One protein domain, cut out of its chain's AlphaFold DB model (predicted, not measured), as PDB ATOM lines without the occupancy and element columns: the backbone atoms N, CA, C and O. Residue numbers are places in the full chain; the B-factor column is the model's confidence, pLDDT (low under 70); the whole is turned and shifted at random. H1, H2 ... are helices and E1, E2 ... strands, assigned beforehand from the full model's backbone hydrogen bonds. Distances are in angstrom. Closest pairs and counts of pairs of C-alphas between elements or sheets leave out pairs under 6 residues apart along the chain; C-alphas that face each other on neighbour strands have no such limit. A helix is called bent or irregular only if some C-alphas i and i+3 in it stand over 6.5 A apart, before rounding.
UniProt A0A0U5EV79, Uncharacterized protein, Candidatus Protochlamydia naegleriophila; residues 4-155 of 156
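Overview. This is residues 4 to 155 of the 156 residues of an uncharacterized protein of Candidatus Protochlamydia naegleriophila (UniProt A0A0U5EV79). A strongly twisted, branched sheet of six strands has the helical arm H1a packed over it, while H2 runs side by side with H1a and only grazes the sheet. The second arm, H1b, turns away from the sheet, and residues 30 to 35 stick out after it. Printed are 152 residues with two named helices, then six named strands, neighbours antiparallel; the class is mixed, helices and strands. The whole is compact, with a radius of gyration of the C-alphas of 15.4 A and spans of 43 by 40 by 27 A.

Arrangement. H1, residues 4 to 27, was assigned as one helix by its hydrogen bonds but is bent, C-alphas 17 and 20 being 7.1 A apart; its arms H1a, 4 to 17, and H1b, 20 to 27, stand at a steep tilt of 59 degrees. H2, 37 to 55, only just irregular with C-alphas 49 and 52 at 6.52 A, touches H1a with residues 46 to 54 alone, opposite ways at a shallow tilt of 32 degrees, only just short of steep; the closest C-alphas, of Gln 7 and Val 50, are 6.3 A apart. Each O i to N i+4 pair is within hydrogen-bond range in H1a and H1b, and 12 of 15 in H2. E1, 81 to 87, E2, 108 to 117, and E3, 120 to 122, form a meander, each strand the antiparallel neighbour of the one before, with N 85 and O 108 at 2.8 A and N 117 and O 120 at 3.0 A. E4, 129 to 134, is on the other side of E2, with N 109 and O 133 at 2.8 A. E5, 140 to 144, forms a hairpin with E4, N 130 and O 143 being 2.8 A apart. E6, 148 to 154, pairs with E1, N 84 and O 151 being 2.8 A apart. H1a is on this sheet at a height of 9.8 A.

Along the chain. H1a begins at C-alpha 4 (358.984, 30.970, 33.697) and is 20.0 A long, H1b 11.0 A, H2 25.4 A. E1 is 19.7 A long, E2 23.6 A with a bend of 75 degrees at residue 111, E3 6.5 A, E4 15.9 A, E5 13.5 A. E6, 19.0 A, ends at C-alpha 154 (346.850, 28.273, 28.633).

Size, cuts and confidence. The C-alphas farthest apart, of Asp 33 and Asn 90, are 46.7 A apart. The printed part has no cut. The links from H2 to E1 and from E1 to E2 are long. Residues 67 to 69 are under 70 in pLDDT.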
ATOM      1  N   VAL A   4     359.288  32.407  33.682       96.81
ATOM      2  CA  VAL A   4     358.984  30.970  33.697       96.81
ATOM      3  C   VAL A   4     360.265  30.152  33.870       96.81
ATOM      4  O   VAL A   4     360.327  29.305  34.752       96.81
ATOM      5  N   ASN A   5     361.314  30.436  33.089       97.00
ATOM      6  CA  ASN A   5     362.595  29.733  33.228       97.00
ATOM      7  C   ASN A   5     363.219  29.955  34.613       97.00
ATOM      8  O   ASN A   5     363.749  29.013  35.192       97.00
ATOM      9  N   GLN A   6     363.137  31.178  35.150       96.69
ATOM     10  CA  GLN A   6     363.628  31.478  36.498       96.69
ATOM     11  C   GLN A   6     362.890  30.656  37.553       96.69
ATOM     12  O   GLN A   6     363.533  30.039  38.395       96.69
ATOM     13  N   GLN A   7     361.559  30.591  37.481       97.75
ATOM     14  CA  GLN A   7     360.784  29.865  38.481       97.75
ATOM     15  C   GLN A   7     360.989  28.352  38.416       97.75
ATOM     16  O   GLN A   7     361.093  27.689  39.446       97.75
ATOM     17  N   ILE A   8     361.098  27.812  37.205       97.81
ATOM     18  CA  ILE A   8     361.388  26.397  36.975       97.81
ATOM     19  C   ILE A   8     362.790  26.041  37.492       97.81
ATOM     20  O   ILE A   8     362.957  25.010  38.143       97.81
ATOM     21  N   GLU A   9     363.780  26.921  37.301       97.69
ATOM     22  CA  GLU A   9     365.119  26.742  37.871       97.69
ATOM     23  C   GLU A   9     365.119  26.859  39.401       97.69
ATOM     24  O   GLU A   9     365.744  26.038  40.067       97.69
ATOM     25  N   HIS A  10     364.390  27.814  39.988       98.06
ATOM     26  CA  HIS A  10     364.253  27.911  41.447       98.06
ATOM     27  C   HIS A  10     363.672  26.631  42.049       98.06
ATOM     28  O   HIS A  10     364.177  26.143  43.060       98.06
ATOM     29  N   PHE A  11     362.653  26.054  41.412       98.44
ATOM     30  CA  PHE A  11     362.088  24.786  41.856       98.44
ATOM     31  C   PHE A  11     363.093  23.636  41.749       98.44
ATOM     32  O   PHE A  11     363.215  22.841  42.677       98.44
ATOM     33  N   ARG A  12     363.877  23.577  40.668       98.38
ATOM     34  CA  ARG A  12     364.958  22.592  40.530       98.38
ATOM     35  C   ARG A  12     365.996  22.724  41.646       98.38
ATOM     36  O   ARG A  12     366.381  21.723  42.240       98.38
ATOM     37  N   GLN A  13     366.415  23.948  41.965       98.50
ATOM     38  CA  GLN A  13     367.346  24.214  43.067       98.50
ATOM     39  C   GLN A  13     366.755  23.830  44.425       98.50
ATOM     40  O   GLN A  13     367.455  23.249  45.252       98.50
ATOM     41  N   PHE A  14     365.461  24.085  44.637       98.56
ATOM     42  CA  PHE A  14     364.747  23.601  45.817       98.56
ATOM     43  C   PHE A  14     364.801  22.074  45.914       98.56
ATOM     44  O   PHE A  14     365.165  21.564  46.970       98.56
ATOM     45  N   LEU A  15     364.511  21.345  44.829       98.31
ATOM     46  CA  LEU A  15     364.586  19.882  44.827       98.31
ATOM     47  C   LEU A  15     365.987  19.397  45.195       98.31
ATOM     48  O   LEU A  15     366.113  18.544  46.063       98.31
ATOM     49  N   ILE A  16     367.037  19.971  44.597       98.50
ATOM     50  CA  ILE A  16     368.435  19.626  44.907       98.50
ATOM     51  C   ILE A  16     368.744  19.853  46.391       98.50
ATOM     52  O   ILE A  16     369.361  18.999  47.026       98.50
ATOM     53  N   ALA A  17     368.322  20.990  46.944       98.44
ATOM     54  CA  ALA A  17     368.607  21.359  48.326       98.44
ATOM     55  C   ALA A  17     367.809  20.529  49.343       98.44
ATOM     56  O   ALA A  17     368.331  20.189  50.403       98.44
ATOM     57  N   ALA A  18     366.554  20.206  49.031       97.94
ATOM     58  CA  ALA A  18     365.664  19.461  49.914       97.94
ATOM     59  C   ALA A  18     365.895  17.944  49.852       97.94
ATOM     60  O   ALA A  18     365.588  17.248  50.823       97.94
ATOM     61  N   TRP A  19     366.442  17.426  48.745       97.12
ATOM     62  CA  TRP A  19     366.550  15.983  48.524       97.12
ATOM     63  C   TRP A  19     367.277  15.226  49.631       97.12
ATOM     64  O   TRP A  19     366.729  14.228  50.075       97.12
ATOM     65  N   PRO A  20     368.442  15.671  50.148       95.88
ATOM     66  CA  PRO A  20     369.131  14.931  51.206       95.88
ATOM     67  C   PRO A  20     368.277  14.756  52.467       95.88
ATOM     68  O   PRO A  20     368.378  13.750  53.162       95.88
ATOM     69  N   SER A  21     367.414  15.725  52.784       95.25
ATOM     70  CA  SER A  21     366.473  15.592  53.898       95.25
ATOM     71  C   SER A  21     365.323  14.646  53.562       95.25
ATOM     72  O   SER A  21     364.923  13.869  54.423       95.25
ATOM     73  N   LEU A  22     364.814  14.689  52.328       94.88
ATOM     74  CA  LEU A  22     363.777  13.769  51.860       94.88
ATOM     75  C   LEU A  22     364.273  12.316  51.828       94.88
ATOM     76  O   LEU A  22     363.549  11.430  52.260       94.88
ATOM     77  N   ASP A  23     365.509  12.086  51.395       92.88
ATOM     78  CA  ASP A  23     366.132  10.761  51.292       92.88
ATOM     79  C   ASP A  23     366.189  10.064  52.664       92.88
ATOM     80  O   ASP A  23     365.746   8.931  52.820       92.88
ATOM     81  N   ASN A  24     366.581  10.800  53.712       91.69
ATOM     82  CA  ASN A  24     366.553  10.293  55.092       91.69
ATOM     83  C   ASN A  24     365.135   9.931  55.577       91.69
ATOM     84  O   ASN A  24     364.966   9.020  56.391       91.69
ATOM     85  N   LEU A  25     364.111  10.666  55.124       91.56
ATOM     86  CA  LEU A  25     362.717  10.341  55.441       91.56
ATOM     87  C   LEU A  25     362.287   9.068  54.709       91.56
ATOM     88  O   LEU A  25     361.654   8.210  55.315       91.56
ATOM     89  N   MET A  26     362.678   8.926  53.442       91.12
ATOM     90  CA  MET A  26     362.363   7.776  52.594       91.12
ATOM     91  C   MET A  26     362.919   6.456  53.129       91.12
ATOM     92  O   MET A  26     362.225   5.444  53.069       91.12
ATOM     93  N   GLU A  27     364.141   6.456  53.668       88.06
ATOM     94  CA  GLU A  27     364.773   5.251  54.230       88.06
ATOM     95  C   GLU A  27     363.974   4.632  55.384       88.06
ATOM     96  O   GLU A  27     364.015   3.421  55.592       88.06
ATOM     97  N   ASN A  28     363.236   5.461  56.126       86.12
ATOM     98  CA  ASN A  28     362.480   5.054  57.308       86.12
ATOM     99  C   ASN A  28     360.960   5.046  57.071       86.12
ATOM    100  O   ASN A  28     360.198   4.870  58.022       86.12
ATOM    101  N   HIS A  29     360.517   5.285  55.834       88.94
ATOM    102  CA  HIS A  29     359.103   5.414  55.493       88.94
ATOM    103  C   HIS A  29     358.441   4.048  55.290       88.94
ATOM    104  O   HIS A  29     359.021   3.150  54.678       88.94
ATOM    105  N   ASP A  30     357.210   3.903  55.780       89.94
ATOM    106  CA  ASP A  30     356.396   2.707  55.561       89.94
ATOM    107  C   ASP A  30     355.672   2.802  54.210       89.94
ATOM    108  O   ASP A  30     354.614   3.423  54.067       89.94
ATOM    109  N   TRP A  31     356.283   2.205  53.189       89.12
ATOM    110  CA  TRP A  31     355.781   2.241  51.815       89.12
ATOM    111  C   TRP A  31     354.511   1.415  51.597       89.12
ATOM    112  O   TRP A  31     353.811   1.658  50.611       89.12
ATOM    113  N   ASP A  32     354.203   0.471  52.491       87.62
ATOM    114  CA  ASP A  32     352.992  -0.344  52.379       87.62
ATOM    115  C   ASP A  32     351.734   0.475  52.730       87.62
ATOM    116  O   ASP A  32     350.663   0.214  52.176       87.62
ATOM    117  N   ASP A  33     351.864   1.493  53.593       88.25
ATOM    118  CA  ASP A  33     350.754   2.357  54.031       88.25
ATOM    119  C   ASP A  33     350.661   3.685  53.246       88.25
ATOM    120  O   ASP A  33     349.563   4.189  53.000       88.25
ATOM    121  N   ASP A  34     351.784   4.253  52.783       87.44
ATOM    122  CA  ASP A  34     351.795   5.527  52.038       87.44
ATOM    123  C   ASP A  34     352.756   5.509  50.840       87.44
ATOM    124  O   ASP A  34     353.707   6.289  50.745       87.44
ATOM    125  N   GLY A  35     352.472   4.620  49.884       86.12
ATOM    126  CA  GLY A  35     353.230   4.486  48.633       86.12
ATOM    127  C   GLY A  35     353.251   5.742  47.746       86.12
ATOM    128  O   GLY A  35     354.165   5.914  46.942       86.12
ATOM    129  N   ASP A  36     352.294   6.656  47.926       88.44
ATOM    130  CA  ASP A  36     352.181   7.901  47.150       88.44
ATOM    131  C   ASP A  36     352.932   9.085  47.790       88.44
ATOM    132  O   ASP A  36     352.831  10.216  47.304       88.44
ATOM    133  N   PHE A  37     353.659   8.864  48.892       91.12
ATOM    134  CA  PHE A  37     354.308   9.920  49.675       91.12
ATOM    135  C   PHE A  37     355.144  10.877  48.813       91.12
ATOM    136  O   PHE A  37     354.987  12.098  48.895       91.12
ATOM    137  N   ILE A  38     355.991  10.333  47.933       92.19
ATOM    138  CA  ILE A  38     356.887  11.130  47.084       92.19
ATOM    139  C   ILE A  38     356.123  11.917  46.033       92.19
ATOM    140  O   ILE A  38     356.391  13.103  45.852       92.19
ATOM    141  N   ASP A  39     355.134  11.304  45.390       91.81
ATOM    142  CA  ASP A  39     354.315  11.994  44.397       91.81
ATOM    143  C   ASP A  39     353.524  13.141  45.041       91.81
ATOM    144  O   ASP A  39     353.492  14.248  44.496       91.81
ATOM    145  N   LYS A  40     352.957  12.934  46.238       92.38
ATOM    146  CA  LYS A  40     352.278  13.990  47.009       92.38
ATOM    147  C   LYS A  40     353.249  15.092  47.428       92.38
ATOM    148  O   LYS A  40     352.916  16.268  47.285       92.38
ATOM    149  N   TRP A  41     354.439  14.737  47.916       94.62
ATOM    150  CA  TRP A  41     355.461  15.701  48.329       94.62
ATOM    151  C   TRP A  41     355.933  16.556  47.151       94.62
ATOM    152  O   TRP A  41     356.002  17.782  47.255       94.62
ATOM    153  N   LEU A  42     356.201  15.943  45.999       95.75
ATOM    154  CA  LEU A  42     356.581  16.665  44.787       95.75
ATOM    155  C   LEU A  42     355.444  17.571  44.304       95.75
ATOM    156  O   LEU A  42     355.673  18.751  44.033       95.75
ATOM    157  N   GLN A  43     354.220  17.043  44.239       96.12
ATOM    158  CA  GLN A  43     353.051  17.770  43.751       96.12
ATOM    159  C   GLN A  43     352.700  18.967  44.643       96.12
ATOM    160  O   GLN A  43     352.458  20.054  44.123       96.12
ATOM    161  N   VAL A  44     352.709  18.822  45.971       95.75
ATOM    162  CA  VAL A  44     352.377  19.937  46.875       95.75
ATOM    163  C   VAL A  44     353.430  21.044  46.817       95.75
ATOM    164  O   VAL A  44     353.085  22.225  46.783       95.75
ATOM    165  N   ASN A  45     354.716  20.691  46.729       97.44
ATOM    166  CA  ASN A  45     355.773  21.688  46.579       97.44
ATOM    167  C   ASN A  45     355.707  22.374  45.209       97.44
ATOM    168  O   ASN A  45     355.935  23.577  45.129       97.44
ATOM    169  N   TRP A  46     355.336  21.660  44.145       97.50
ATOM    170  CA  TRP A  46     355.078  22.260  42.833       97.50
ATOM    171  C   TRP A  46     353.907  23.255  42.860       97.50
ATOM    172  O   TRP A  46     354.021  24.358  42.316       97.50
ATOM    173  N   GLU A  47     352.805  22.904  43.531       96.81
ATOM    174  CA  GLU A  47     351.631  23.774  43.695       96.81
ATOM    175  C   GLU A  47     351.993  25.095  44.393       96.81
ATOM    176  O   GLU A  47     351.592  26.173  43.949       96.81
ATOM    177  N   PHE A  48     352.788  25.035  45.464       96.19
ATOM    178  CA  PHE A  48     353.185  26.236  46.198       96.19
ATOM    179  C   PHE A  48     354.288  27.027  45.513       96.19
ATOM    180  O   PHE A  48     354.179  28.245  45.398       96.19
ATOM    181  N   LEU A  49     355.359  26.354  45.104       97.62
ATOM    182  CA  LEU A  49     356.569  27.032  44.664       97.62
ATOM    183  C   LEU A  49     356.485  27.447  43.207       97.62
ATOM    184  O   LEU A  49     357.102  28.436  42.858       97.62
ATOM    185  N   VAL A  50     355.758  26.743  42.341       97.56
ATOM    186  CA  VAL A  50     355.739  27.074  40.906       97.56
ATOM    187  C   VAL A  50     354.398  27.629  40.486       97.56
ATOM    188  O   VAL A  50     354.323  28.728  39.944       97.56
ATOM    189  N   GLU A  51     353.332  26.884  40.733       96.38
ATOM    190  CA  GLU A  51     352.010  27.231  40.225       96.38
ATOM    191  C   GLU A  51     351.467  28.523  40.830       96.38
ATOM    192  O   GLU A  51     351.096  29.437  40.091       96.38
ATOM    193  N   ARG A  52     351.464  28.626  42.162       95.00
ATOM    194  CA  ARG A  52     350.960  29.814  42.856       95.00
ATOM    195  C   ARG A  52     351.745  31.072  42.494       95.00
ATOM    196  O   ARG A  52     351.132  32.120  42.304       95.00
ATOM    197  N   GLU A  53     353.065  30.959  42.372       95.94
ATOM    198  CA  GLU A  53     353.943  32.085  42.037       95.94
ATOM    199  C   GLU A  53     353.802  32.522  40.573       95.94
ATOM    200  O   GLU A  53     353.813  33.717  40.283       95.94
ATOM    201  N   LEU A  54     353.625  31.584  39.634       96.50
ATOM    202  CA  LEU A  54     353.477  31.921  38.214       96.50
ATOM    203  C   LEU A  54     352.066  32.379  37.837       96.50
ATOM    204  O   LEU A  54     351.926  33.230  36.959       96.50
ATOM    205  N   LEU A  55     351.024  31.786  38.428       95.94
ATOM    206  CA  LEU A  55     349.647  31.922  37.939       95.94
ATOM    207  C   LEU A  55     348.703  32.665  38.884       95.94
ATOM    208  O   LEU A  55     347.620  33.088  38.461       95.94
ATOM    209  N   GLY A  56     349.082  32.806  40.154       91.81
ATOM    210  CA  GLY A  56     348.194  33.313  41.190       91.81
ATOM    211  C   GLY A  56     347.035  32.354  41.514       91.81
ATOM    212  O   GLY A  56     347.063  31.172  41.167       91.81
ATOM    213  N   PRO A  57     346.003  32.834  42.230       90.19
ATOM    214  CA  PRO A  57     344.904  31.990  42.691       90.19
ATOM    215  C   PRO A  57     343.994  31.514  41.546       90.19
ATOM    216  O   PRO A  57     343.793  32.224  40.563       90.19
ATOM    217  N   ASN A  58     343.367  30.344  41.728       90.56
ATOM    218  CA  ASN A  58     342.389  29.723  40.812       90.56
ATOM    219  C   ASN A  58     342.915  29.365  39.408       90.56
ATOM    220  O   ASN A  58     342.126  29.099  38.500       90.56
ATOM    221  N   ASN A  59     344.232  29.337  39.235       95.25
ATOM    222  CA  ASN A  59     344.898  28.884  38.026       95.25
ATOM    223  C   ASN A  59     345.864  27.755  38.374       95.25
ATOM    224  O   ASN A  59     346.485  27.753  39.431       95.25
ATOM    225  N   TYR A  60     345.954  26.787  37.477       95.19
ATOM    226  CA  TYR A  60     346.359  25.432  37.790       95.19
ATOM    227  C   TYR A  60     347.221  24.879  36.652       95.19
ATOM    228  O   TYR A  60     346.768  24.799  35.508       95.19
ATOM    229  N   LEU A  61     348.451  24.470  36.958       95.69
ATOM    230  CA  LEU A  61     349.319  23.746  36.034       95.69
ATOM    231  C   LEU A  61     348.928  22.265  35.963       95.69
ATOM    232  O   LEU A  61     348.240  21.719  36.835       95.69
ATOM    233  N   ASN A  62     349.403  21.590  34.919       92.94
ATOM    234  CA  ASN A  62     349.446  20.129  34.892       92.94
ATOM    235  C   ASN A  62     350.228  19.585  36.099       92.94
ATOM    236  O   ASN A  62     351.226  20.181  36.506       92.94
ATOM    237  N   SER A  63     349.797  18.432  36.630       92.38
ATOM    238  CA  SER A  63     350.479  17.778  37.752       92.38
ATOM    239  C   SER A  63     351.946  17.492  37.423       92.38
ATOM    240  O   SER A  63     352.267  16.994  36.329       92.38
ATOM    241  N   TYR A  64     352.808  17.778  38.391       94.88
ATOM    242  CA  TYR A  64     354.229  17.478  38.363       94.88
ATOM    243  C   TYR A  64     354.432  16.034  38.818       94.88
ATOM    244  O   TYR A  64     354.018  15.662  39.911       94.88
ATOM    245  N   GLY A  65     355.003  15.196  37.954       90.25
ATOM    246  CA  GLY A  65     355.006  13.749  38.179       90.25
ATOM    247  C   GLY A  65     354.830  12.926  36.905       90.25
ATOM    248  O   GLY A  65     354.342  13.423  35.880       90.25
ATOM    249  N   PHE A  66     355.187  11.641  36.978       73.25
ATOM    250  CA  PHE A  66     354.883  10.659  35.927       73.25
ATOM    251  C   PHE A  66     353.409  10.274  35.921       73.25
ATOM    252  O   PHE A  66     352.773  10.206  34.865       73.25
ATOM    253  N   PHE A  67     352.868  10.035  37.109       69.06
ATOM    254  CA  PHE A  67     351.486   9.647  37.286       69.06
ATOM    255  C   PHE A  67     350.592  10.875  37.370       69.06
ATOM    256  O   PHE A  67     351.038  12.021  37.502       69.06
ATOM    257  N   LYS A  68     349.287  10.639  37.255       65.75
ATOM    258  CA  LYS A  68     348.302  11.667  37.561       65.75
ATOM    259  C   LYS A  68     348.259  11.819  39.080       65.75
ATOM    260  O   LYS A  68     347.366  11.273  39.716       65.75
ATOM    261  N   ALA A  69     349.235  12.533  39.639       63.28
ATOM    262  CA  ALA A  69     349.184  12.935  41.033       63.28
ATOM    263  C   ALA A  69     347.904  13.750  41.232       63.28
ATOM    264  O   ALA A  69     347.644  14.719  40.498       63.28
ATOM    265  N   LEU A  70     347.072  13.297  42.171       77.75
ATOM    266  CA  LEU A  70     345.945  14.083  42.642       77.75
ATOM    267  C   LEU A  70     346.510  15.372  43.226       77.75
ATOM    268  O   LEU A  70     347.514  15.359  43.938       77.75
ATOM    269  N   ARG A  71     345.872  16.491  42.889       87.88
ATOM    270  CA  ARG A  71     346.215  17.767  43.502       87.88
ATOM    271  C   ARG A  71     346.059  17.658  45.008       87.88
ATOM    272  O   ARG A  71     345.082  17.077  45.479       87.88
ATOM    273  N   VAL A  72     347.004  18.223  45.745       90.44
ATOM    274  CA  VAL A  72     347.033  18.084  47.205       90.44
ATOM    275  C   VAL A  72     346.234  19.209  47.853       90.44
ATOM    276  O   VAL A  72     345.399  18.955  48.717       90.44
ATOM    277  N   THR A  73     346.434  20.452  47.412       91.38
ATOM    278  CA  THR A  73     345.769  21.623  48.013       91.38
ATOM    279  C   THR A  73     344.345  21.845  47.507       91.38
ATOM    280  O   THR A  73     343.516  22.388  48.236       91.38
ATOM    281  N   ASN A  74     344.043  21.428  46.275       91.50
ATOM    282  CA  ASN A  74     342.698  21.485  45.703       91.50
ATOM    283  C   ASN A  74     342.431  20.265  44.797       91.50
ATOM    284  O   ASN A  74     342.619  20.364  43.580       91.50
ATOM    285  N   PRO A  75     342.011  19.120  45.371       90.81
ATOM    286  CA  PRO A  75     341.855  17.853  44.648       90.81
ATOM    287  C   PRO A  75     340.919  17.899  43.431       90.81
ATOM    288  O   PRO A  75     341.142  17.172  42.463       90.81
ATOM    289  N   ASP A  76     339.905  18.769  43.453       90.69
ATOM    290  CA  ASP A  76     338.893  18.874  42.393       90.69
ATOM    291  C   ASP A  76     339.286  19.839  41.262       90.69
ATOM    292  O   ASP A  76     338.640  19.875  40.206       90.69
ATOM    293  N   ALA A  77     340.343  20.633  41.454       91.12
ATOM    294  CA  ALA A  77     340.793  21.585  40.450       91.12
ATOM    295  C   ALA A  77     341.324  20.882  39.194       91.12
ATOM    296  O   ALA A  77     341.982  19.840  39.233       91.12
ATOM    297  N   ARG A  78     341.070  21.502  38.040       91.31
ATOM    298  CA  ARG A  78     341.593  21.051  36.749       91.31
ATOM    299  C   ARG A  78     342.662  22.014  36.273       91.31
ATOM    300  O   ARG A  78     342.491  23.223  36.397       91.31
ATOM    301  N   ALA A  79     343.733  21.460  35.710       92.81
ATOM    302  CA  ALA A  79     344.750  22.253  35.041       92.81
ATOM    303  C   ALA A  79     344.102  23.098  33.934       92.81
ATOM    304  O   ALA A  79     343.330  22.578  33.128       92.81
ATOM    305  N   ASN A  80     344.398  24.393  33.938       95.19
ATOM    306  CA  ASN A  80     344.017  25.351  32.902       95.19
ATOM    307  C   ASN A  80     345.253  26.024  32.260       95.19
ATOM    308  O   ASN A  80     345.112  26.884  31.391       95.19
ATOM    309  N   TYR A  81     346.458  25.616  32.671       96.88
ATOM    310  CA  TYR A  81     347.746  26.015  32.112       96.88
ATOM    311  C   TYR A  81     348.712  24.828  32.034       96.88
ATOM    312  O   TYR A  81     348.588  23.830  32.749       96.88
ATOM    313  N   GLN A  82     349.726  24.955  31.184       96.00
ATOM    314  CA  GLN A  82     350.802  23.986  31.028       96.00
ATOM    315  C   GLN A  82     352.138  24.664  30.736       96.00
ATOM    316  O   GLN A  82     352.192  25.775  30.206       96.00
ATOM    317  N   ILE A  83     353.223  23.968  31.076       97.56
ATOM    318  CA  ILE A  83     354.578  24.386  30.729       97.56
ATOM    319  C   ILE A  83     354.979  23.689  29.431       97.56
ATOM    320  O   ILE A  83     355.134  22.466  29.404       97.56
ATOM    321  N   ILE A  84     355.143  24.473  28.372       96.75
ATOM    322  CA  ILE A  84     355.630  24.034  27.067       96.75
ATOM    323  C   ILE A  84     357.145  24.196  26.996       96.75
ATOM    324  O   ILE A  84     357.706  25.233  27.358       96.75
ATOM    325  N   CYS A  85     357.807  23.168  26.486       97.06
ATOM    326  CA  CYS A  85     359.245  23.106  26.294       97.06
ATOM    327  C   CYS A  85     359.581  23.313  24.821       97.06
ATOM    328  O   CYS A  85     359.116  22.573  23.955       97.06
ATOM    329  N   LYS A  86     360.414  24.314  24.540       95.69
ATOM    330  CA  LYS A  86     360.918  24.609  23.192       95.69
ATOM    331  C   LYS A  86     362.443  24.464  23.176       95.69
ATOM    332  O   LYS A  86     363.068  24.650  24.220       95.69
ATOM    333  N   PRO A  87     363.062  24.132  22.032       96.25
ATOM    334  CA  PRO A  87     364.513  24.111  21.939       96.25
ATOM    335  C   PRO A  87     365.087  25.512  22.155       96.25
ATOM    336  O   PRO A  87     364.679  26.473  21.500       96.25
ATOM    337  N   LYS A  88     366.072  25.627  23.039       94.62
ATOM    338  CA  LYS A  88     366.793  26.876  23.273       94.62
ATOM    339  C   LYS A  88     367.627  27.233  22.044       94.62
ATOM    340  O   LYS A  88     368.243  26.359  21.445       94.62
ATOM    341  N   ASN A  89     367.675  28.510  21.662       91.12
ATOM    342  CA  ASN A  89     368.501  29.012  20.549       91.12
ATOM    343  C   ASN A  89     368.340  28.236  19.219       91.12
ATOM    344  O   ASN A  89     369.304  28.105  18.465       91.12
ATOM    345  N   ASN A  90     367.142  27.719  18.922       85.06
ATOM    346  CA  ASN A  90     366.858  26.898  17.734       85.06
ATOM    347  C   ASN A  90     367.684  25.602  17.624       85.06
ATOM    348  O   ASN A  90     367.865  25.080  16.519       85.06
ATOM    349  N   LEU A  91     368.170  25.069  18.749       93.44
ATOM    350  CA  LEU A  91     368.812  23.759  18.796       93.44
ATOM    351  C   LEU A  91     367.855  22.643  18.342       93.44
ATOM    352  O   LEU A  91     366.637  22.807  18.262       93.44
ATOM    353  N   ILE A  92     368.427  21.481  18.040       95.00
ATOM    354  CA  ILE A  92     367.665  20.250  17.831       95.00
ATOM    355  C   ILE A  92     367.665  19.505  19.160       95.00
ATOM    356  O   ILE A  92     368.732  19.148  19.655       95.00
ATOM    357  N   LEU A  93     366.483  19.273  19.735       96.88
ATOM    358  CA  LEU A  93     366.379  18.451  20.936       96.88
ATOM    359  C   LEU A  93     366.659  16.991  20.583       96.88
ATOM    360  O   LEU A  93     366.114  16.462  19.611       96.88
ATOM    361  N   ILE A  94     367.490  16.345  21.391       96.81
ATOM    362  CA  ILE A  94     367.805  14.924  21.275       96.81
ATOM    363  C   ILE A  94     367.147  14.205  22.443       96.81
ATOM    364  O   ILE A  94     367.348  14.594  23.594       96.81
ATOM    365  N   ASP A  95     366.393  13.143  22.163       96.31
ATOM    366  CA  ASP A  95     365.968  12.238  23.222       96.31
ATOM    367  C   ASP A  95     367.190  11.468  23.718       96.31
ATOM    368  O   ASP A  95     367.747  10.609  23.035       96.31
ATOM    369  N   ASN A  96     367.628  11.782  24.927       94.50
ATOM    370  CA  ASN A  96     368.844  11.249  25.503       94.50
ATOM    371  C   ASN A  96     368.737   9.745  25.809       94.50
ATOM    372  O   ASN A  96     369.770   9.094  25.973       94.50
ATOM    373  N   LYS A  97     367.523   9.172  25.837       92.25
ATOM    374  CA  LYS A  97     367.305   7.724  25.953       92.25
ATOM    375  C   LYS A  97     367.595   6.988  24.642       92.25
ATOM    376  O   LYS A  97     368.362   6.030  24.649       92.25
ATOM    377  N   THR A  98     367.000   7.418  23.529       93.94
ATOM    378  CA  THR A  98     367.161   6.757  22.217       93.94
ATOM    379  C   THR A  98     368.333   7.291  21.394       93.94
ATOM    380  O   THR A  98     368.761   6.636  20.448       93.94
ATOM    381  N   LYS A  99     368.868   8.461  21.759       94.62
ATOM    382  CA  LYS A  99     369.862   9.243  21.003       94.62
ATOM    383  C   LYS A  99     369.358   9.714  19.633       94.62
ATOM    384  O   LYS A  99     370.159  10.012  18.750       94.62
ATOM    385  N   ILE A 100     368.039   9.806  19.462       96.06
ATOM    386  CA  ILE A 100     367.388  10.223  18.215       96.06
ATOM    387  C   ILE A 100     366.885  11.674  18.348       96.06
ATOM    388  O   ILE A 100     366.392  12.054  19.415       96.06
ATOM    389  N   PRO A 101     366.992  12.503  17.290       97.00
ATOM    390  CA  PRO A 101     366.369  13.822  17.256       97.00
ATOM    391  C   PRO A 101     364.852  13.766  17.437       97.00
ATOM    392  O   PRO A 101     364.166  12.995  16.768       97.00
ATOM    393  N   ILE A 102     364.318  14.636  18.290       95.62
ATOM    394  CA  ILE A 102     362.873  14.790  18.472       95.62
ATOM    395  C   ILE A 102     362.325  15.624  17.308       95.62
ATOM    396  O   ILE A 102     362.867  16.685  16.985       95.62
ATOM    397  N   SER A 103     361.251  15.149  16.668       92.69
ATOM    398  CA  SER A 103     360.601  15.887  15.577       92.69
ATOM    399  C   SER A 103     360.113  17.259  16.050       92.69
ATOM    400  O   SER A 103     359.531  17.390  17.126       92.69
ATOM    401  N   LYS A 104     360.292  18.281  15.204       89.81
ATOM    402  CA  LYS A 104     359.785  19.643  15.450       89.81
ATOM    403  C   LYS A 104     358.255  19.732  15.430       89.81
ATOM    404  O   LYS A 104     357.713  20.753  15.830       89.81
ATOM    405  N   GLU A 105     357.583  18.695  14.940       89.00
ATOM    406  CA  GLU A 105     356.121  18.598  14.938       89.00
ATOM    407  C   GLU A 105     355.557  18.287  16.330       89.00
ATOM    408  O   GLU A 105     354.376  18.522  16.574       89.00
ATOM    409  N   HIS A 106     356.385  17.783  17.254       91.12
ATOM    410  CA  HIS A 106     355.951  17.557  18.626       91.12
ATOM    411  C   HIS A 106     355.846  18.873  19.389       91.12
ATOM    412  O   HIS A 106     356.823  19.603  19.558       91.12
ATOM    413  N   GLU A 107     354.671  19.114  19.953       94.00
ATOM    414  CA  GLU A 107     354.504  20.072  21.035       94.00
ATOM    415  C   GLU A 107     354.793  19.358  22.358       94.00
ATOM    416  O   GLU A 107     354.220  18.306  22.637       94.00
ATOM    417  N   LEU A 108     355.730  19.877  23.153       96.25
ATOM    418  CA  LEU A 108     356.302  19.162  24.293       96.25
ATOM    419  C   LEU A 108     355.884  19.807  25.613       96.25
ATOM    420  O   LEU A 108     356.193  20.968  25.860       96.25
ATOM    421  N   ILE A 109     355.237  19.039  26.487       96.00
ATOM    422  CA  ILE A 109     354.852  19.451  27.840       96.00
ATOM    423  C   ILE A 109     355.908  18.975  28.838       96.00
ATOM    424  O   ILE A 109     356.256  17.793  28.861       96.00
ATOM    425  N   PHE A 110     356.357  19.862  29.722       97.38
ATOM    426  CA  PHE A 110     357.190  19.499  30.867       97.38
ATOM    427  C   PHE A 110     356.417  18.639  31.875       97.38
ATOM    428  O   PHE A 110     355.305  18.990  32.278       97.38
ATOM    429  N   LYS A 111     357.010  17.525  32.318       96.12
ATOM    430  CA  LYS A 111     356.390  16.621  33.299       96.12
ATOM    431  C   LYS A 111     357.099  16.585  34.638       96.12
ATOM    432  O   LYS A 111     356.428  16.657  35.665       96.12
ATOM    433  N   ILE A 112     358.413  16.387  34.621       97.31
ATOM    434  CA  ILE A 112     359.199  16.138  35.827       97.31
ATOM    435  C   ILE A 112     360.688  16.324  35.530       97.31
ATOM    436  O   ILE A 112     361.126  16.100  34.396       97.31
ATOM    437  N   PHE A 113     361.463  16.712  36.540       98.25
ATOM    438  CA  PHE A 113     362.918  16.641  36.487       98.25
ATOM    439  C   PHE A 113     363.439  15.263  36.880       98.25
ATOM    440  O   PHE A 113     362.868  14.591  37.735       98.25
ATOM    441  N   LEU A 114     364.552  14.865  36.279       97.56
ATOM    442  CA  LEU A 114     365.193  13.573  36.480       97.56
ATOM    443  C   LEU A 114     366.707  13.733  36.438       97.56
ATOM    444  O   LEU A 114     367.224  14.675  35.839       97.56
ATOM    445  N   SER A 115     367.397  12.760  37.010       97.25
ATOM    446  CA  SER A 115     368.819  12.538  36.770       97.25
ATOM    447  C   SER A 115     369.022  11.250  35.998       97.25
ATOM    448  O   SER A 115     368.168  10.357  36.028       97.25
ATOM    449  N   GLN A 116     370.159  11.155  35.317       94.88
ATOM    450  CA  GLN A 116     370.604   9.920  34.689       94.88
ATOM    451  C   GLN A 116     371.763   9.309  35.478       94.88
ATOM    452  O   GLN A 116     372.771   9.968  35.727       94.88
ATOM    453  N   TYR A 117     371.654   8.018  35.777       90.56
ATOM    454  CA  TYR A 117     372.740   7.200  36.298       90.56
ATOM    455  C   TYR A 117     372.875   5.990  35.385       90.56
ATOM    456  O   TYR A 117     371.929   5.216  35.195       90.56
ATOM    457  N   GLU A 118     374.047   5.887  34.760       87.31
ATOM    458  CA  GLU A 118     374.334   4.940  33.686       87.31
ATOM    459  C   GLU A 118     373.280   5.010  32.563       87.31
ATOM    460  O   GLU A 118     373.277   5.933  31.748       87.31
ATOM    461  N   THR A 119     372.363   4.045  32.513       84.44
ATOM    462  CA  THR A 119     371.325   3.922  31.474       84.44
ATOM    463  C   THR A 119     369.916   4.199  31.989       84.44
ATOM    464  O   THR A 119     368.954   4.152  31.219       84.44
ATOM    465  N   THR A 120     369.779   4.502  33.279       89.88
ATOM    466  CA  THR A 120     368.487   4.658  33.947       89.88
ATOM    467  C   THR A 120     368.242   6.105  34.335       89.88
ATOM    468  O   THR A 120     369.168   6.832  34.700       89.88
ATOM    469  N   TYR A 121     366.980   6.518  34.251       94.12
ATOM    470  CA  TYR A 121     366.534   7.801  34.773       94.12
ATOM    471  C   TYR A 121     365.831   7.584  36.097       94.12
ATOM    472  O   TYR A 121     365.031   6.655  36.220       94.12
ATOM    473  N   GLY A 122     366.087   8.462  37.054       94.44
ATOM    474  CA  GLY A 122     365.414   8.408  38.340       94.44
ATOM    475  C   GLY A 122     365.279   9.765  39.003       94.44
ATOM    476  O   GLY A 122     365.727  10.796  38.493       94.44
ATOM    477  N   LEU A 123     364.601   9.727  40.145       94.62
ATOM    478  CA  LEU A 123     364.346  10.871  41.001       94.62
ATOM    479  C   LEU A 123     365.431  10.955  42.064       94.62
ATOM    480  O   LEU A 123     365.368  10.267  43.073       94.62
ATOM    481  N   TYR A 124     366.454  11.751  41.782       95.19
ATOM    482  CA  TYR A 124     367.536  12.115  42.695       95.19
ATOM    483  C   TYR A 124     368.313  13.292  42.078       95.19
ATOM    484  O   TYR A 124     368.192  13.518  40.870       95.19
ATOM    485  N   PRO A 125     369.099  14.067  42.846       96.19
ATOM    486  CA  PRO A 125     369.952  15.136  42.323       96.19
ATOM    487  C   PRO A 125     370.996  14.606  41.323       96.19
ATOM    488  O   PRO A 125     371.449  13.476  41.481       96.19
ATOM    489  N   PRO A 126     371.440  15.398  40.327       97.31
ATOM    490  CA  PRO A 126     371.311  16.855  40.220       97.31
ATOM    491  C   PRO A 126     370.098  17.377  39.429       97.31
ATOM    492  O   PRO A 126     370.014  18.586  39.202       97.31
ATOM    493  N   PHE A 127     369.166  16.518  39.012       97.81
ATOM    494  CA  PHE A 127     367.962  16.889  38.256       97.81
ATOM    495  C   PHE A 127     368.283  17.605  36.930       97.81
ATOM    496  O   PHE A 127     367.680  18.621  36.593       97.81
ATOM    497  N   ASP A 128     369.284  17.122  36.200       97.50
ATOM    498  CA  ASP A 128     369.841  17.729  34.983       97.50
ATOM    499  C   ASP A 128     369.085  17.380  33.689       97.50
ATOM    500  O   ASP A 128     369.345  17.971  32.635       97.50
ATOM    501  N   TYR A 129     368.095  16.494  33.768       98.12
ATOM    502  CA  TYR A 129     367.204  16.143  32.665       98.12
ATOM    503  C   TYR A 129     365.751  16.506  32.969       98.12
ATOM    504  O   TYR A 129     365.293  16.494  34.110       98.12
ATOM    505  N   ALA A 130     364.994  16.784  31.915       97.75
ATOM    506  CA  ALA A 130     363.548  16.914  31.945       97.75
ATOM    507  C   ALA A 130     362.903  15.748  31.195       97.75
ATOM    508  O   ALA A 130     363.310  15.402  30.083       97.75
ATOM    509  N   CYS A 131     361.851  15.181  31.780       97.19
ATOM    510  CA  CYS A 131     360.908  14.354  31.044       97.19
ATOM    511  C   CYS A 131     359.878  15.256  30.366       97.19
ATOM    512  O   CYS A 131     359.188  16.044  31.024       97.19
ATOM    513  N   LEU A 132     359.775  15.115  29.051       96.62
ATOM    514  CA  LEU A 132     358.847  15.841  28.204       96.62
ATOM    515  C   LEU A 132     357.824  14.867  27.636       96.62
ATOM    516  O   LEU A 132     358.192  13.796  27.162       96.62
ATOM    517  N   LYS A 133     356.549  15.238  27.646       95.38
ATOM    518  CA  LYS A 133     355.474  14.465  27.023       95.38
ATOM    519  C   LYS A 133     354.979  15.197  25.787       95.38
ATOM    520  O   LYS A 133     354.629  16.370  25.888       95.38
ATOM    521  N   SER A 134     354.904  14.516  24.650       94.50
ATOM    522  CA  SER A 134     354.349  15.131  23.444       94.50
ATOM    523  C   SER A 134     352.815  15.215  23.495       94.50
ATOM    524  O   SER A 134     352.138  14.329  24.025       94.50
ATOM    525  N   ILE A 135     352.252  16.308  22.978       88.94
ATOM    526  CA  ILE A 135     350.805  16.507  22.847       88.94
ATOM    527  C   ILE A 135     350.286  15.668  21.676       88.94
ATOM    528  O   ILE A 135     350.888  15.604  20.611       88.94
ATOM    529  N   GLY A 136     349.156  14.988  21.874       82.12
ATOM    530  CA  GLY A 136     348.512  14.174  20.837       82.12
ATOM    531  C   GLY A 136     349.043  12.742  20.715       82.12
ATOM    532  O   GLY A 136     348.315  11.871  20.241       82.12
ATOM    533  N   ASN A 137     350.239  12.448  21.229       78.88
ATOM    534  CA  ASN A 137     350.735  11.080  21.383       78.88
ATOM    535  C   ASN A 137     351.074  10.777  22.861       78.88
ATOM    536  O   ASN A 137     350.958  11.628  23.741       78.88
ATOM    537  N   LYS A 138     351.389   9.518  23.181       83.19
ATOM    538  CA  LYS A 138     351.741   9.096  24.555       83.19
ATOM    539  C   LYS A 138     353.257   8.983  24.758       83.19
ATOM    540  O   LYS A 138     353.703   8.324  25.699       83.19
ATOM    541  N   GLU A 139     354.039   9.583  23.866       91.88
ATOM    542  CA  GLU A 139     355.493   9.475  23.880       91.88
ATOM    543  C   GLU A 139     356.104  10.388  24.939       91.88
ATOM    544  O   GLU A 139     355.613  11.490  25.203       91.88
ATOM    545  N   HIS A 140     357.179   9.888  25.547       94.81
ATOM    546  CA  HIS A 140     357.974  10.613  26.523       94.81
ATOM    547  C   HIS A 140     359.410  10.694  26.025       94.81
ATOM    548  O   HIS A 140     359.975   9.690  25.588       94.81
ATOM    549  N   PHE A 141     359.990  11.879  26.140       96.38
ATOM    550  CA  PHE A 141     361.362  12.172  25.760       96.38
ATOM    551  C   PHE A 141     362.144  12.660  26.971       96.38
ATOM    552  O   PHE A 141     361.580  13.296  27.865       96.38
ATOM    553  N   TYR A 142     363.440  12.379  26.995       97.06
ATOM    554  CA  TYR A 142     364.329  12.759  28.087       97.06
ATOM    555  C   TYR A 142     365.381  13.705  27.537       97.06
ATOM    556  O   TYR A 142     366.177  13.318  26.689       97.06
ATOM    557  N   VAL A 143     365.372  14.956  27.976       97.44
ATOM    558  CA  VAL A 143     366.168  16.017  27.346       97.44
ATOM    559  C   VAL A 143     366.941  16.778  28.416       97.44
ATOM    560  O   VAL A 143     366.421  16.997  29.508       97.44
ATOM    561  N   SER A 144     368.181  17.170  28.115       97.06
ATOM    562  CA  SER A 144     368.976  18.031  28.999       97.06
ATOM    563  C   SER A 144     368.242  19.345  29.255       97.06
ATOM    564  O   SER A 144     367.801  20.009  28.315       97.06
ATOM    565  N   ILE A 145     368.147  19.765  30.516       96.81
ATOM    566  CA  ILE A 145     367.488  21.035  30.869       96.81
ATOM    567  C   ILE A 145     368.180  22.249  30.235       96.81
ATOM    568  O   ILE A 145     367.553  23.288  30.045       96.81
ATOM    569  N   GLN A 146     369.470  22.136  29.902       95.88
ATOM    570  CA  GLN A 146     370.251  23.238  29.334       95.88
ATOM    571  C   GLN A 146     369.839  23.569  27.894       95.88
ATOM    572  O   GLN A 146     370.028  24.710  27.457       95.88
ATOM    573  N   ASP A 147     369.237  22.598  27.202       97.25
ATOM    574  CA  ASP A 147     368.826  22.687  25.800       97.25
ATOM    575  C   ASP A 147     367.373  23.155  25.639       97.25
ATOM    576  O   ASP A 147     366.896  23.339  24.516       97.25
ATOM    577  N   ILE A 148     366.659  23.369  26.748       96.88
ATOM    578  CA  ILE A 148     365.227  23.666  26.772       96.88
ATOM    579  C   ILE A 148     364.988  25.110  27.219       96.88
ATOM    580  O   ILE A 148     365.675  25.649  28.087       96.88
ATOM    581  N   GLU A 149     363.970  25.729  26.635       97.06
ATOM    582  CA  GLU A 149     363.340  26.945  27.127       97.06
ATOM    583  C   GLU A 149     361.898  26.651  27.563       97.06
ATOM    584  O   GLU A 149     361.101  26.086  26.805       97.06
ATOM    585  N   PHE A 150     361.561  27.053  28.790       97.62
ATOM    586  CA  PHE A 150     360.234  26.859  29.374       97.62
ATOM    587  C   PHE A 150     359.310  28.042  29.081       97.62
ATOM    588  O   PHE A 150     359.655  29.201  29.324       97.62
ATOM    589  N   ASN A 151     358.109  27.738  28.597       96.75
ATOM    590  CA  ASN A 151     357.071  28.703  28.262       96.75
ATOM    591  C   ASN A 151     355.759  28.316  28.935       96.75
ATOM    592  O   ASN A 151     355.441  27.138  29.054       96.75
ATOM    593  N   LEU A 152     354.996  29.312  29.369       97.19
ATOM    594  CA  LEU A 152     353.689  29.100  29.970       97.19
ATOM    595  C   LEU A 152     352.603  29.281  28.910       97.19
ATOM    596  O   LEU A 152     352.546  30.330  28.270       97.19
ATOM    597  N   GLU A 153     351.721  28.297  28.765       96.19
ATOM    598  CA  GLU A 153     350.606  28.353  27.819       96.19
ATOM    599  C   GLU A 153     349.294  27.941  28.500       96.19
ATOM    600  O   GLU A 153     349.273  27.090  29.391       96.19
ATOM    601  N   LYS A 154     348.187  28.584  28.114       94.88
ATOM    602  CA  LYS A 154     346.850  28.273  28.633       94.88
ATOM    603  C   LYS A 154     346.317  27.030  27.922       94.88
ATOM    604  O   LYS A 154     346.399  26.953  26.700       94.88
ATOM    605  N   THR A 155     345.759  26.079  28.663       87.31
ATOM    606  CA  THR A 155     345.107  24.910  28.057       87.31
ATOM    607  C   THR A 155     343.675  25.275  27.666       87.31
ATOM    608  O   THR A 155     342.974  25.926  28.445       87.31
TER     609      THR A 155